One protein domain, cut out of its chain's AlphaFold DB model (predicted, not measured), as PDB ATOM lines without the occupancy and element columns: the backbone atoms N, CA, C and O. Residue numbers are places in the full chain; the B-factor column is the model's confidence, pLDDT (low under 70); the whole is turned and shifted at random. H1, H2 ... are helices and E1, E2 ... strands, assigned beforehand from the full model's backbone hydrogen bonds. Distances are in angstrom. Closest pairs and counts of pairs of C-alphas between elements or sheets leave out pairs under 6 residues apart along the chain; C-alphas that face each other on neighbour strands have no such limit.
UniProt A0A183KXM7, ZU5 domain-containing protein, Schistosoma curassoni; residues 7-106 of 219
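What this domain is: This is residues 7 to 106 of the 219 residues of the protein "ZU5 domain-containing protein" of Schistosoma curassoni (UniProt A0A183KXM7). Two antiparallel ribbons of two strands each make a flat slab: E3 of the ribbon E1-E3 runs through the middle, the ribbon E2-E4 lies along one side of it, and the two come nearest at E2 and E3. Two short helices pack loosely by E1-E3, H1 beside its strands and H2 near the start of E3, while short pairings with residues 12 to 13 and 54 to 55 add to the two edges of E2-E4. The printed part has 100 residues, with four named strands and two named helices in the order E1, E2, H1, H2, E3, E4; the class is mixed, helices and strands, with under half of the residues in named elements. It is compact, with a radius of gyration of the C-alphas of 13.6 A, and spans 37 by 36 by 18 A.

Where its parts are: Find C-alpha 20 at (139.039, 168.635, 169.041); from there E1, residues 20 to 30, bends by 103 degrees at residue 23 and ends 23.7 A from its start. Its partner E3, residues 87 to 94, begins at (128.846, 177.669, 188.932) and is 20.7 A long. Look next at E2, residues 40 to 47, 22.7 A long, and E4, residues 98 to 105, 22.5 A long and ending at (141.288, 190.710, 192.033). H1 is residues 62 to 69, 10.5 A, and H2 is residues 79 to 84, 8.7 A.

How they stand to each other: Start with E1 and E3, antiparallel at 162 degrees between directions, where N 25 and O 92 are 2.8 A apart and N 90 and O 27 are 2.8 A apart, within hydrogen-bond range. The closest C-alphas of E3 and E2 are those of Ile 90 and Ile 44, 7.7 A apart. E2 and E4 are antiparallel at 155 degrees, with N 43 and O 102 at 2.8 A. E1 and E4 are apart. Turning to H1, you find its closest C-alphas to E1 at Thr 68 and Pro 24, 6.5 A. For H2 and E3 they are Leu 82 and His 88, 6.7 A. H1 and H2 are close but not clearly touching, with the C-alphas of Asp 62 and Phe 79 closest at 6.4 A, and about perpendicular at 79 degrees. In H1 and H2 every O i to N i+4 pair is within hydrogen-bond range.

The domain as a whole: The two C-alphas farthest apart are those of Glu 51 and Asp 74, at 38.7 A. The printed part has no cut. The link from E2 to H1, 14 residues, is long; those from H2 to E3 and from E3 to E4 are tight. The mean pLDDT of the printed part is 91.5; look at residues 70 to 75 for the model's low confidence, under 70.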
ATOM      1  N   LEU A   7     142.850 179.318 193.930       96.56
ATOM      2  CA  LEU A   7     142.086 178.340 193.160       96.56
ATOM      3  C   LEU A   7     140.602 178.473 193.519       96.56
ATOM      4  O   LEU A   7     140.231 178.412 194.690       96.56
ATOM      5  N   ALA A   8     139.750 178.663 192.516       97.06
ATOM      6  CA  ALA A   8     138.304 178.703 192.698       97.06
ATOM      7  C   ALA A   8     137.719 177.291 192.865       97.06
ATOM      8  O   ALA A   8     136.714 177.120 193.547       97.06
ATOM      9  N   CYS A   9     138.350 176.275 192.279       96.62
ATOM     10  CA  CYS A   9     138.008 174.865 192.455       96.62
ATOM     11  C   CYS A   9     139.279 174.003 192.405       96.62
ATOM     12  O   CYS A   9     140.384 174.516 192.222       96.62
ATOM     13  N   ARG A  10     139.136 172.682 192.568       96.88
ATOM     14  CA  ARG A  10     140.251 171.755 192.324       96.88
ATOM     15  C   ARG A  10     140.702 171.837 190.866       96.88
ATOM     16  O   ARG A  10     139.905 172.172 189.992       96.88
ATOM     17  N   LEU A  11     141.967 171.503 190.624       96.38
ATOM     18  CA  LEU A  11     142.480 171.340 189.269       96.38
ATOM     19  C   LEU A  11     141.647 170.288 188.531       96.38
ATOM     20  O   LEU A  11     141.375 169.222 189.085       96.38
ATOM     21  N   LEU A  12     141.230 170.609 187.311       97.44
ATOM     22  CA  LEU A  12     140.421 169.724 186.489       97.44
ATOM     23  C   LEU A  12     141.341 169.031 185.494       97.44
ATOM     24  O   LEU A  12     141.864 169.685 184.597       97.44
ATOM     25  N   GLU A  13     141.547 167.731 185.661       96.81
ATOM     26  CA  GLU A  13     142.195 166.890 184.657       96.81
ATOM     27  C   GLU A  13     141.144 166.390 183.671       96.81
ATOM     28  O   GLU A  13     140.123 165.833 184.082       96.81
ATOM     29  N   ILE A  14     141.369 166.625 182.381       93.06
ATOM     30  CA  ILE A  14     140.396 166.330 181.334       93.06
ATOM     31  C   ILE A  14     141.004 165.344 180.339       93.06
ATOM     32  O   ILE A  14     142.123 165.520 179.862       93.06
ATOM     33  N   GLY A  15     140.246 164.299 180.012       87.62
ATOM     34  CA  GLY A  15     140.669 163.266 179.077       87.62
ATOM     35  C   GLY A  15     139.559 162.882 178.099       87.62
ATOM     36  O   GLY A  15     138.384 162.950 178.466       87.62
ATOM     37  N   PRO A  16     139.911 162.429 176.883       91.50
ATOM     38  CA  PRO A  16     141.269 162.355 176.324       91.50
ATOM     39  C   PRO A  16     141.837 163.726 175.910       91.50
ATOM     40  O   PRO A  16     141.186 164.485 175.192       91.50
ATOM     41  N   ALA A  17     143.064 164.034 176.340       91.38
ATOM     42  CA  ALA A  17     143.731 165.293 176.007       91.38
ATOM     43  C   ALA A  17     144.020 165.398 174.496       91.38
ATOM     44  O   ALA A  17     144.357 164.411 173.842       91.38
ATOM     45  N   GLY A  18     143.893 166.603 173.940       90.62
ATOM     46  CA  GLY A  18     144.144 166.891 172.525       90.62
ATOM     47  C   GLY A  18     142.968 166.610 171.585       90.62
ATOM     48  O   GLY A  18     143.073 166.903 170.391       90.62
ATOM     49  N   ILE A  19     141.841 166.094 172.093       95.56
ATOM     50  CA  ILE A  19     140.607 165.986 171.305       95.56
ATOM     51  C   ILE A  19     140.147 167.371 170.869       95.56
ATOM     52  O   ILE A  19     140.175 168.318 171.652       95.56
ATOM     53  N   ARG A  20     139.676 167.454 169.620       95.62
ATOM     54  CA  ARG A  20     139.039 168.635 169.041       95.62
ATOM     55  C   ARG A  20     137.597 168.335 168.666       95.62
ATOM     56  O   ARG A  20     137.289 167.241 168.199       95.62
ATOM     57  N   PHE A  21     136.749 169.336 168.815       93.81
ATOM     58  CA  PHE A  21     135.335 169.282 168.487       93.81
ATOM     59  C   PHE A  21     135.030 170.178 167.286       93.81
ATOM     60  O   PHE A  21     135.659 171.219 167.092       93.81
ATOM     61  N   ALA A  22     134.047 169.777 166.479       92.06
ATOM     62  CA  ALA A  22     133.564 170.583 165.356       92.06
ATOM     63  C   ALA A  22     132.783 171.830 165.821       92.06
ATOM     64  O   ALA A  22     132.785 172.857 165.147       92.06
ATOM     65  N   SER A  23     132.163 171.741 166.997       89.94
ATOM     66  CA  SER A  23     131.440 172.816 167.681       89.94
ATOM     67  C   SER A  23     131.937 172.900 169.124       89.94
ATOM     68  O   SER A  23     132.402 171.885 169.650       89.94
ATOM     69  N   PRO A  24     131.891 174.074 169.769       92.25
ATOM     70  CA  PRO A  24     132.432 174.201 171.109       92.25
ATOM     71  C   PRO A  24     131.586 173.404 172.107       92.25
ATOM     72  O   PRO A  24     130.369 173.298 171.975       92.25
ATOM     73  N   VAL A  25     132.243 172.841 173.114       92.00
ATOM     74  CA  VAL A  25     131.611 172.129 174.225       92.00
ATOM     75  C   VAL A  25     131.573 173.020 175.459       92.00
ATOM     76  O   VAL A  25     132.505 173.791 175.713       92.00
ATOM     77  N   LEU A  26     130.487 172.911 176.223       93.31
ATOM     78  CA  LEU A  26     130.253 173.664 177.449       93.31
ATOM     79  C   LEU A  26     130.506 172.780 178.674       93.31
ATOM     80  O   LEU A  26     129.930 171.702 178.799       93.31
ATOM     81  N   PHE A  27     131.309 173.277 179.609       94.25
ATOM     82  CA  PHE A  27     131.462 172.727 180.950       94.25
ATOM     83  C   PHE A  27     130.865 173.683 181.976       94.25
ATOM     84  O   PHE A  27     131.206 174.865 181.989       94.25
ATOM     85  N   GLU A  28     130.038 173.164 182.878       94.94
ATOM     86  CA  GLU A  28     129.559 173.881 184.060       94.94
ATOM     87  C   GLU A  28     130.274 173.340 185.299       94.94
ATOM     88  O   GLU A  28     130.103 172.187 185.689       94.94
ATOM     89  N   ILE A  29     131.125 174.170 185.899       97.12
ATOM     90  CA  ILE A  29     132.028 173.776 186.976       97.12
ATOM     91  C   ILE A  29     131.611 174.469 188.277       97.12
ATOM     92  O   ILE A  29     131.653 175.703 188.343       97.12
ATOM     93  N   PRO A  30     131.260 173.723 189.339       96.81
ATOM     94  CA  PRO A  30     131.046 174.312 190.653       96.81
ATOM     95  C   PRO A  30     132.368 174.825 191.243       96.81
ATOM     96  O   PRO A  30     133.417 174.186 191.132       96.81
ATOM     97  N   HIS A  31     132.316 175.972 191.912       96.44
ATOM     98  CA  HIS A  31     133.469 176.614 192.532       96.44
ATOM     99  C   HIS A  31     133.162 177.118 193.946       96.44
ATOM    100  O   HIS A  31     132.016 177.257 194.355       96.44
ATOM    101  N   TYR A  32     134.216 177.468 194.679       94.75
ATOM    102  CA  TYR A  32     134.173 177.975 196.053       94.75
ATOM    103  C   TYR A  32     134.737 179.400 196.173       94.75
ATOM    104  O   TYR A  32     134.938 179.906 197.275       94.75
ATOM    105  N   ALA A  33     135.019 180.064 195.046       94.31
ATOM    106  CA  ALA A  33     135.492 181.444 195.052       94.31
ATOM    107  C   ALA A  33     134.451 182.415 195.627       94.31
ATOM    108  O   ALA A  33     133.294 182.440 195.207       94.31
ATOM    109  N   PHE A  34     134.905 183.286 196.527       88.38
ATOM    110  CA  PHE A  34     134.111 184.389 197.047       88.38
ATOM    111  C   PHE A  34     134.181 185.585 196.088       88.38
ATOM    112  O   PHE A  34     135.190 186.288 196.024       88.38
ATOM    113  N   LEU A  35     133.105 185.807 195.330       86.69
ATOM    114  CA  LEU A  35     133.018 186.850 194.295       86.69
ATOM    115  C   LEU A  35     132.065 187.997 194.672       86.69
ATOM    116  O   LEU A  35     131.596 188.739 193.800       86.69
ATOM    117  N   ASN A  36     131.714 188.126 195.952       75.88
ATOM    118  CA  ASN A  36     130.813 189.180 196.420       75.88
ATOM    119  C   ASN A  36     131.468 190.561 196.271       75.88
ATOM    120  O   ASN A  36     132.676 190.704 196.411       75.88
ATOM    121  N   GLY A  37     130.671 191.586 195.955       74.38
ATOM    122  CA  GLY A  37     131.163 192.964 195.809       74.38
ATOM    123  C   GLY A  37     131.836 193.301 194.471       74.38
ATOM    124  O   GLY A  37     132.332 194.412 194.323       74.38
ATOM    125  N   LYS A  38     131.838 192.386 193.485       80.25
ATOM    126  CA  LYS A  38     132.366 192.599 192.114       80.25
ATOM    127  C   LYS A  38     133.854 193.006 192.047       80.25
ATOM    128  O   LYS A  38     134.314 193.436 190.995       80.25
ATOM    129  N   ASN A  39     134.607 192.849 193.137       87.25
ATOM    130  CA  ASN A  39     136.035 193.181 193.242       87.25
ATOM    131  C   ASN A  39     136.965 192.004 192.899       87.25
ATOM    132  O   ASN A  39     138.181 192.171 192.844       87.25
ATOM    133  N   ARG A  40     136.397 190.816 192.687       93.44
ATOM    134  CA  ARG A  40     137.088 189.609 192.244       93.44
ATOM    135  C   ARG A  40     136.438 189.047 190.994       93.44
ATOM    136  O   ARG A  40     135.230 189.174 190.803       93.44
ATOM    137  N   GLU A  41     137.248 188.377 190.193       93.31
ATOM    138  CA  GLU A  41     136.836 187.635 189.005       93.31
ATOM    139  C   GLU A  41     137.408 186.215 189.046       93.31
ATOM    140  O   GLU A  41     138.316 185.925 189.833       93.31
ATOM    141  N   ILE A  42     136.856 185.326 188.220       95.56
ATOM    142  CA  ILE A  42     137.458 184.028 187.909       95.56
ATOM    143  C   ILE A  42     138.037 184.128 186.505       95.56
ATOM    144  O   ILE A  42     137.338 184.554 185.590       95.56
ATOM    145  N   VAL A  43     139.284 183.699 186.348       95.62
ATOM    146  CA  VAL A  43     139.906 183.459 185.049       95.62
ATOM    147  C   VAL A  43     140.225 181.991 184.874       95.62
ATOM    148  O   VAL A  43     140.556 181.289 185.831       95.62
ATOM    149  N   ILE A  44     140.134 181.535 183.634       97.62
ATOM    150  CA  ILE A  44     140.409 180.153 183.277       97.62
ATOM    151  C   ILE A  44     141.826 180.077 182.741       97.62
ATOM    152  O   ILE A  44     142.164 180.726 181.754       97.62
ATOM    153  N   LEU A  45     142.655 179.268 183.387       97.69
ATOM    154  CA  LEU A  45     143.928 178.846 182.832       97.69
ATOM    155  C   LEU A  45     143.794 177.428 182.293       97.69
ATOM    156  O   LEU A  45     143.055 176.606 182.835       97.69
ATOM    157  N   ARG A  46     144.549 177.136 181.244       97.56
ATOM    158  CA  ARG A  46     144.660 175.798 180.672       97.56
ATOM    159  C   ARG A  46     146.109 175.403 180.461       97.56
ATOM    160  O   ARG A  46     146.959 176.265 180.212       97.56
ATOM    161  N   SER A  47     146.360 174.102 180.520       97.62
ATOM    162  CA  SER A  47     147.656 173.505 180.223       97.62
ATOM    163  C   SER A  47     147.484 172.281 179.338       97.62
ATOM    164  O   SER A  47     146.739 171.364 179.673       97.62
ATOM    165  N   ASP A  48     148.189 172.270 178.210       96.38
ATOM    166  CA  ASP A  48     148.157 171.145 177.272       96.38
ATOM    167  C   ASP A  48     149.172 170.047 177.667       96.38
ATOM    168  O   ASP A  48     149.119 168.953 177.116       96.38
ATOM    169  N   ASN A  49     150.087 170.329 178.611       94.56
ATOM    170  CA  ASN A  49     151.188 169.438 179.010       94.56
ATOM    171  C   ASN A  49     151.466 169.363 180.529       94.56
ATOM    172  O   ASN A  49     152.415 168.707 180.946       94.56
ATOM    173  N   GLY A  50     150.716 170.093 181.359       94.38
ATOM    174  CA  GLY A  50     150.922 170.194 182.811       94.38
ATOM    175  C   GLY A  50     152.026 171.165 183.257       94.38
ATOM    176  O   GLY A  50     152.028 171.594 184.410       94.38
ATOM    177  N   GLU A  51     152.930 171.566 182.363       95.00
ATOM    178  CA  GLU A  51     154.087 172.409 182.696       95.00
ATOM    179  C   GLU A  51     153.831 173.894 182.427       95.00
ATOM    180  O   GLU A  51     154.209 174.766 183.210       95.00
ATOM    181  N   THR A  52     153.176 174.194 181.305       96.38
ATOM    182  CA  THR A  52     152.941 175.569 180.851       96.38
ATOM    183  C   THR A  52     151.472 175.932 180.966       96.38
ATOM    184  O   THR A  52     150.596 175.162 180.574       96.38
ATOM    185  N   TRP A  53     151.199 177.118 181.504       96.88
ATOM    186  CA  TRP A  53     149.844 177.600 181.752       96.88
ATOM    187  C   TRP A  53     149.598 178.884 180.977       96.88
ATOM    188  O   TRP A  53     150.393 179.823 181.039       96.88
ATOM    189  N   LYS A  54     148.477 178.927 180.262       96.50
ATOM    190  CA  LYS A  54     148.016 180.100 179.513       96.50
ATOM    191  C   LYS A  54     146.557 180.377 179.835       96.50
ATOM    192  O   LYS A  54     145.815 179.460 180.180       96.50
ATOM    193  N   GLU A  55     146.159 181.636 179.717       95.81
ATOM    194  CA  GLU A  55     144.751 182.015 179.800       95.81
ATOM    195  C   GLU A  55     143.978 181.322 178.674       95.81
ATOM    196  O   GLU A  55     144.440 181.247 177.530       95.81
ATOM    197  N   HIS A  56     142.842 180.729 179.025       97.25
ATOM    198  CA  HIS A  56     141.966 180.072 178.072       97.25
ATOM    199  C   HIS A  56     141.325 181.137 177.175       97.25
ATOM    200  O   HIS A  56     140.773 182.102 177.693       97.25
ATOM    201  N   PRO A  57     141.411 181.001 175.841       94.25
ATOM    202  CA  PRO A  57     141.121 182.110 174.936       94.25
ATOM    203  C   PRO A  57     139.631 182.359 174.683       94.25
ATOM    204  O   PRO A  57     139.305 183.360 174.051       94.25
ATOM    205  N   LEU A  58     138.742 181.442 175.084       94.31
ATOM    206  CA  LEU A  58     137.319 181.527 174.765       94.31
ATOM    207  C   LEU A  58     136.501 181.937 175.989       94.31
ATOM    208  O   LEU A  58     136.443 181.209 176.981       94.31
ATOM    209  N   ASP A  59     135.820 183.074 175.871       92.12
ATOM    210  CA  ASP A  59     134.924 183.588 176.902       92.12
ATOM    211  C   ASP A  59     133.526 182.965 176.781       92.12
ATOM    212  O   ASP A  59     132.845 183.095 175.761       92.12
ATOM    213  N   ALA A  60     133.058 182.333 177.858       92.94
ATOM    214  CA  ALA A  60     131.732 181.716 177.944       92.94
ATOM    215  C   ALA A  60     130.626 182.744 178.275       92.94
ATOM    216  O   ALA A  60     129.916 182.629 179.285       92.94
ATOM    217  N   THR A  61     130.501 183.782 177.440       92.81
ATOM    218  CA  THR A  61     129.433 184.792 177.558       92.81
ATOM    219  C   THR A  61     128.052 184.163 177.354       92.81
ATOM    220  O   THR A  61     127.939 183.125 176.705       92.81
ATOM    221  N   ASP A  62     126.990 184.784 177.887       91.44
ATOM    222  CA  ASP A  62     125.620 184.280 177.690       91.44
ATOM    223  C   ASP A  62     125.281 184.139 176.202       91.44
ATOM    224  O   ASP A  62     124.753 183.108 175.801       91.44
ATOM    225  N   GLN A  63     125.679 185.107 175.371       90.25
ATOM    226  CA  GLN A  63     125.479 185.030 173.923       90.25
ATOM    227  C   GLN A  63     126.247 183.861 173.296       90.25
ATOM    228  O   GLN A  63     125.651 183.057 172.591       90.25
ATOM    229  N   ALA A  64     127.544 183.711 173.597       91.19
ATOM    230  CA  ALA A  64     128.355 182.628 173.032       91.19
ATOM    231  C   ALA A  64     127.835 181.237 173.434       91.19
ATOM    232  O   ALA A  64     127.891 180.293 172.646       91.19
ATOM    233  N   VAL A  65     127.316 181.109 174.657       91.06
ATOM    234  CA  VAL A  65     126.684 179.876 175.136       91.06
ATOM    235  C   VAL A  65     125.372 179.615 174.402       91.06
ATOM    236  O   VAL A  65     125.179 178.506 173.915       91.06
ATOM    237  N   GLN A  66     124.505 180.617 174.252       89.12
ATOM    238  CA  GLN A  66     123.255 180.476 173.496       89.12
ATOM    239  C   GLN A  66     123.512 180.082 172.032       89.12
ATOM    240  O   GLN A  66     122.925 179.114 171.549       89.12
ATOM    241  N   ASP A  67     124.466 180.743 171.369       88.31
ATOM    242  CA  ASP A  67     124.868 180.439 169.988       88.31
ATOM    243  C   ASP A  67     125.409 179.007 169.842       88.31
ATOM    244  O   ASP A  67     125.229 178.359 168.811       88.31
ATOM    245  N   THR A  68     126.078 178.497 170.880       86.31
ATOM    246  CA  THR A  68     126.587 177.120 170.910       86.31
ATOM    247  C   THR A  68     125.462 176.106 171.084       86.31
ATOM    248  O   THR A  68     125.484 175.044 170.464       86.31
ATOM    249  N   LEU A  69     124.491 176.412 171.947       82.69
ATOM    250  CA  LEU A  69     123.437 175.474 172.313       82.69
ATOM    251  C   LEU A  69     122.347 175.369 171.252       82.69
ATOM    252  O   LEU A  69     121.741 174.306 171.183       82.69
ATOM    253  N   ASN A  70     122.117 176.414 170.443       69.06
ATOM    254  CA  ASN A  70     121.296 176.435 169.219       69.06
ATOM    255  C   ASN A  70     120.286 175.266 169.094       69.06
ATOM    256  O   ASN A  70     120.428 174.372 168.256       69.06
ATOM    257  N   GLY A  71     119.279 175.250 169.979       63.81
ATOM    258  CA  GLY A  71     118.146 174.312 169.958       63.81
ATOM    259  C   GLY A  71     118.396 172.881 170.464       63.81
ATOM    260  O   GLY A  71     117.470 172.079 170.437       63.81
ATOM    261  N   HIS A  72     119.602 172.537 170.920       69.25
ATOM    262  CA  HIS A  72     119.920 171.218 171.497       69.25
ATOM    263  C   HIS A  72     119.585 171.122 172.989       69.25
ATOM    264  O   HIS A  72     119.390 170.026 173.510       69.25
ATOM    265  N   PHE A  73     119.531 172.264 173.674       68.56
ATOM    266  CA  PHE A  73     119.154 172.372 175.077       68.56
ATOM    267  C   PHE A  73     118.149 173.507 175.241       68.56
ATOM    268  O   PHE A  73     118.380 174.613 174.757       68.56
ATOM    269  N   ASP A  74     117.058 173.236 175.958       64.94
ATOM    270  CA  ASP A  74     115.970 174.201 176.160       64.94
ATOM    271  C   ASP A  74     116.345 175.338 177.126       64.94
ATOM    272  O   ASP A  74     115.682 176.375 177.164       64.94
ATOM    273  N   TYR A  75     117.401 175.161 177.929       69.00
ATOM    274  CA  TYR A  75     117.810 176.140 178.928       69.00
ATOM    275  C   TYR A  75     119.292 176.018 179.292       69.00
ATOM    276  O   TYR A  75     119.756 174.967 179.732       69.00
ATOM    277  N   ALA A  76     120.005 177.136 179.190       78.50
ATOM    278  CA  ALA A  76     121.240 177.372 179.921       78.50
ATOM    279  C   ALA A  76     121.016 178.546 180.862       78.50
ATOM    280  O   ALA A  76     120.538 179.600 180.435       78.50
ATOM    281  N   GLY A  77     121.359 178.352 182.136       82.81
ATOM    282  CA  GLY A  77     121.250 179.406 183.135       82.81
ATOM    283  C   GLY A  77     122.028 180.646 182.703       82.81
ATOM    284  O   GLY A  77     123.124 180.547 182.140       82.81
ATOM    285  N   SER A  78     121.459 181.815 182.975       89.12
ATOM    286  CA  SER A  78     122.139 183.093 182.776       89.12
ATOM    287  C   SER A  78     123.384 183.194 183.659       89.12
ATOM    288  O   SER A  78     123.500 182.525 184.696       89.12
ATOM    289  N   PHE A  79     124.313 184.074 183.288       88.12
ATOM    290  CA  PHE A  79     125.512 184.326 184.086       88.12
ATOM    291  C   PHE A  79     125.188 184.668 185.553       88.12
ATOM    292  O   PHE A  79     125.886 184.217 186.464       88.12
ATOM    293  N   GLU A  80     124.122 185.431 185.804       88.56
ATOM    294  CA  GLU A  80     123.722 185.824 187.159       88.56
ATOM    295  C   GLU A  80     123.172 184.649 187.982       88.56
ATOM    296  O   GLU A  80     123.548 184.492 189.147       88.56
ATOM    297  N   GLU A  81     122.348 183.786 187.379       92.25
ATOM    298  CA  GLU A  81     121.802 182.589 188.034       92.25
ATOM    299  C   GLU A  81     122.899 181.581 188.384       92.25
ATOM    300  O   GLU A  81     122.923 181.035 189.491       92.25
ATOM    301  N   LEU A  82     123.837 181.345 187.463       92.44
ATOM    302  CA  LEU A  82     124.960 180.436 187.693       92.44
ATOM    303  C   LEU A  82     125.922 180.995 188.740       92.44
ATOM    304  O   LEU A  82     126.348 180.264 189.635       92.44
ATOM    305  N   ARG A  83     126.178 182.309 188.720       89.06
ATOM    306  CA  ARG A  83     126.953 182.983 189.768       89.06
ATOM    307  C   ARG A  83     126.304 182.824 191.143       89.06
ATOM    308  O   ARG A  83     127.020 182.588 192.112       89.06
ATOM    309  N   ALA A  84     124.976 182.912 191.244       90.81
ATOM    310  CA  ALA A  84     124.262 182.684 192.505       90.81
ATOM    311  C   ALA A  84     124.407 181.236 193.012       90.81
ATOM    312  O   ALA A  84     124.447 181.006 194.220       90.81
ATOM    313  N   LYS A  85     124.554 180.272 192.099       94.06
ATOM    314  CA  LYS A  85     124.802 178.851 192.401       94.06
ATOM    315  C   LYS A  85     126.289 178.502 192.550       94.06
ATOM    316  O   LYS A  85     126.610 177.341 192.780       94.06
ATOM    317  N   SER A  86     127.190 179.483 192.449       95.31
ATOM    318  CA  SER A  86     128.648 179.275 192.418       95.31
ATOM    319  C   SER A  86     129.091 178.299 191.320       95.31
ATOM    320  O   SER A  86     129.924 177.423 191.543       95.31
ATOM    321  N   ILE A  87     128.512 178.441 190.129       95.44
ATOM    322  CA  ILE A  87     128.846 177.669 188.932       95.44
ATOM    323  C   ILE A  87     129.512 178.605 187.922       95.44
ATOM    324  O   ILE A  87     129.009 179.690 187.635       95.44
ATOM    325  N   HIS A  88     130.642 178.175 187.365       95.69
ATOM    326  CA  HIS A  88     131.342 178.873 186.294       95.69
ATOM    327  C   HIS A  88     131.292 178.056 185.004       95.69
ATOM    328  O   HIS A  88     131.382 176.830 185.038       95.69
ATOM    329  N   ARG A  89     131.179 178.735 183.861       95.69
ATOM    330  CA  ARG A  89     131.130 178.092 182.546       95.69
ATOM    331  C   ARG A  89     132.489 178.136 181.863       95.69
ATOM    332  O   ARG A  89     133.124 179.185 181.838       95.69
ATOM    333  N   ILE A  90     132.900 177.028 181.260       96.44
ATOM    334  CA  ILE A  90     134.027 176.976 180.324       96.44
ATOM    335  C   ILE A  90     133.480 176.529 178.978       96.44
ATOM    336  O   ILE A  90     132.878 175.466 178.875       96.44
ATOM    337  N   LEU A  91     133.717 177.327 177.946       95.50
ATOM    338  CA  LEU A  91     133.401 176.978 176.568       95.50
ATOM    339  C   LEU A  91     134.713 176.641 175.855       95.50
ATOM    340  O   LEU A  91     135.652 177.422 175.960       95.50
ATOM    341  N   THR A  92     134.836 175.514 175.153       96.12
ATOM    342  CA  THR A  92     136.099 175.148 174.476       96.12
ATOM    343  C   THR A  92     135.887 174.321 173.209       96.12
ATOM    344  O   THR A  92     134.933 173.561 173.120       96.12
ATOM    345  N   TYR A  93     136.793 174.435 172.236       95.75
ATOM    346  CA  TYR A  93     136.811 173.605 171.021       95.75
ATOM    347  C   TYR A  93     137.729 172.392 171.136       95.75
ATOM    348  O   TYR A  93     137.739 171.532 170.257       95.75
ATOM    349  N   ASP A  94     138.528 172.325 172.192       96.31
ATOM    350  CA  ASP A  94     139.491 171.263 172.396       96.31
ATOM    351  C   ASP A  94     139.719 170.989 173.883       96.31
ATOM    352  O   ASP A  94     139.484 171.852 174.736       96.31
ATOM    353  N   LEU A  95     140.148 169.767 174.195       96.44
ATOM    354  CA  LEU A  95     140.425 169.343 175.564       96.44
ATOM    355  C   LEU A  95     141.917 169.532 175.882       96.44
ATOM    356  O   LEU A  95     142.735 168.761 175.369       96.44
ATOM    357  N   PRO A  96     142.304 170.517 176.720       97.00
ATOM    358  CA  PRO A  96     143.637 170.525 177.313       97.00
ATOM    359  C   PRO A  96     143.781 169.351 178.288       97.00
ATOM    360  O   PRO A  96     142.790 168.751 178.697       97.00
ATOM    361  N   GLN A  97     145.009 169.071 178.720       97.00
ATOM    362  CA  GLN A  97     145.233 168.111 179.802       97.00
ATOM    363  C   GLN A  97     144.637 168.622 181.121       97.00
ATOM    364  O   GLN A  97     144.020 167.855 181.860       97.00
ATOM    365  N   TYR A  98     144.770 169.927 181.391       97.94
ATOM    366  CA  TYR A  98     144.236 170.542 182.602       97.94
ATOM    367  C   TYR A  98     143.527 171.876 182.361       97.94
ATOM    368  O   TYR A  98     143.989 172.709 181.576       97.94
ATOM    369  N   PHE A  99     142.478 172.123 183.148       98.12
ATOM    370  CA  PHE A  99     141.933 173.455 183.420       98.12
ATOM    371  C   PHE A  99     142.128 173.834 184.893       98.12
ATOM    372  O   PHE A  99     141.972 173.010 185.795       98.12
ATOM    373  N   ALA A 100     142.407 175.112 185.141       97.81
ATOM    374  CA  ALA A 100     142.441 175.709 186.469       97.81
ATOM    375  C   ALA A 100     141.570 176.969 186.493       97.81
ATOM    376  O   ALA A 100     141.816 177.916 185.747       97.81
ATOM    377  N   LEU A 101     140.572 176.998 187.375       97.81
ATOM    378  CA  LEU A 101     139.795 178.203 187.648       97.81
ATOM    379  C   LEU A 101     140.530 178.996 188.729       97.81
ATOM    380  O   LEU A 101     140.639 178.536 189.867       97.81
ATOM    381  N   ILE A 102     141.025 180.181 188.389       97.19
ATOM    382  CA  ILE A 102     141.757 181.057 189.305       97.19
ATOM    383  C   ILE A 102     140.866 182.234 189.682       97.19
ATOM    384  O   ILE A 102     140.469 183.010 188.821       97.19
ATOM    385  N   THR A 103     140.573 182.401 190.969       95.75
ATOM    386  CA  THR A 103     139.989 183.641 191.477       95.75
ATOM    387  C   THR A 103     141.084 184.664 191.752       95.75
ATOM    388  O   THR A 103     142.039 184.375 192.470       95.75
ATOM    389  N   ARG A 104     140.933 185.872 191.212       94.38
ATOM    390  CA  ARG A 104     141.872 186.988 191.396       94.38
ATOM    391  C   ARG A 104     141.132 188.303 191.605       94.38
ATOM    392  O   ARG A 104     139.915 188.363 191.417       94.38
ATOM    393  N   ILE A 105     141.850 189.352 192.007       93.50
ATOM    394  CA  ILE A 105     141.288 190.710 192.033       93.50
ATOM    395  C   ILE A 105     140.895 191.104 190.610       93.50
ATOM    396  O   ILE A 105     141.640 190.850 189.663       93.50
ATOM    397  N   LYS A 106     139.709 191.703 190.470       92.44
ATOM    398  CA  LYS A 106     139.204 192.164 189.180       92.44
ATOM    399  C   LYS A 106     140.207 193.129 188.554       92.44
ATOM    400  O   LYS A 106     140.702 194.032 189.229       92.44
TER     401      LYS A 106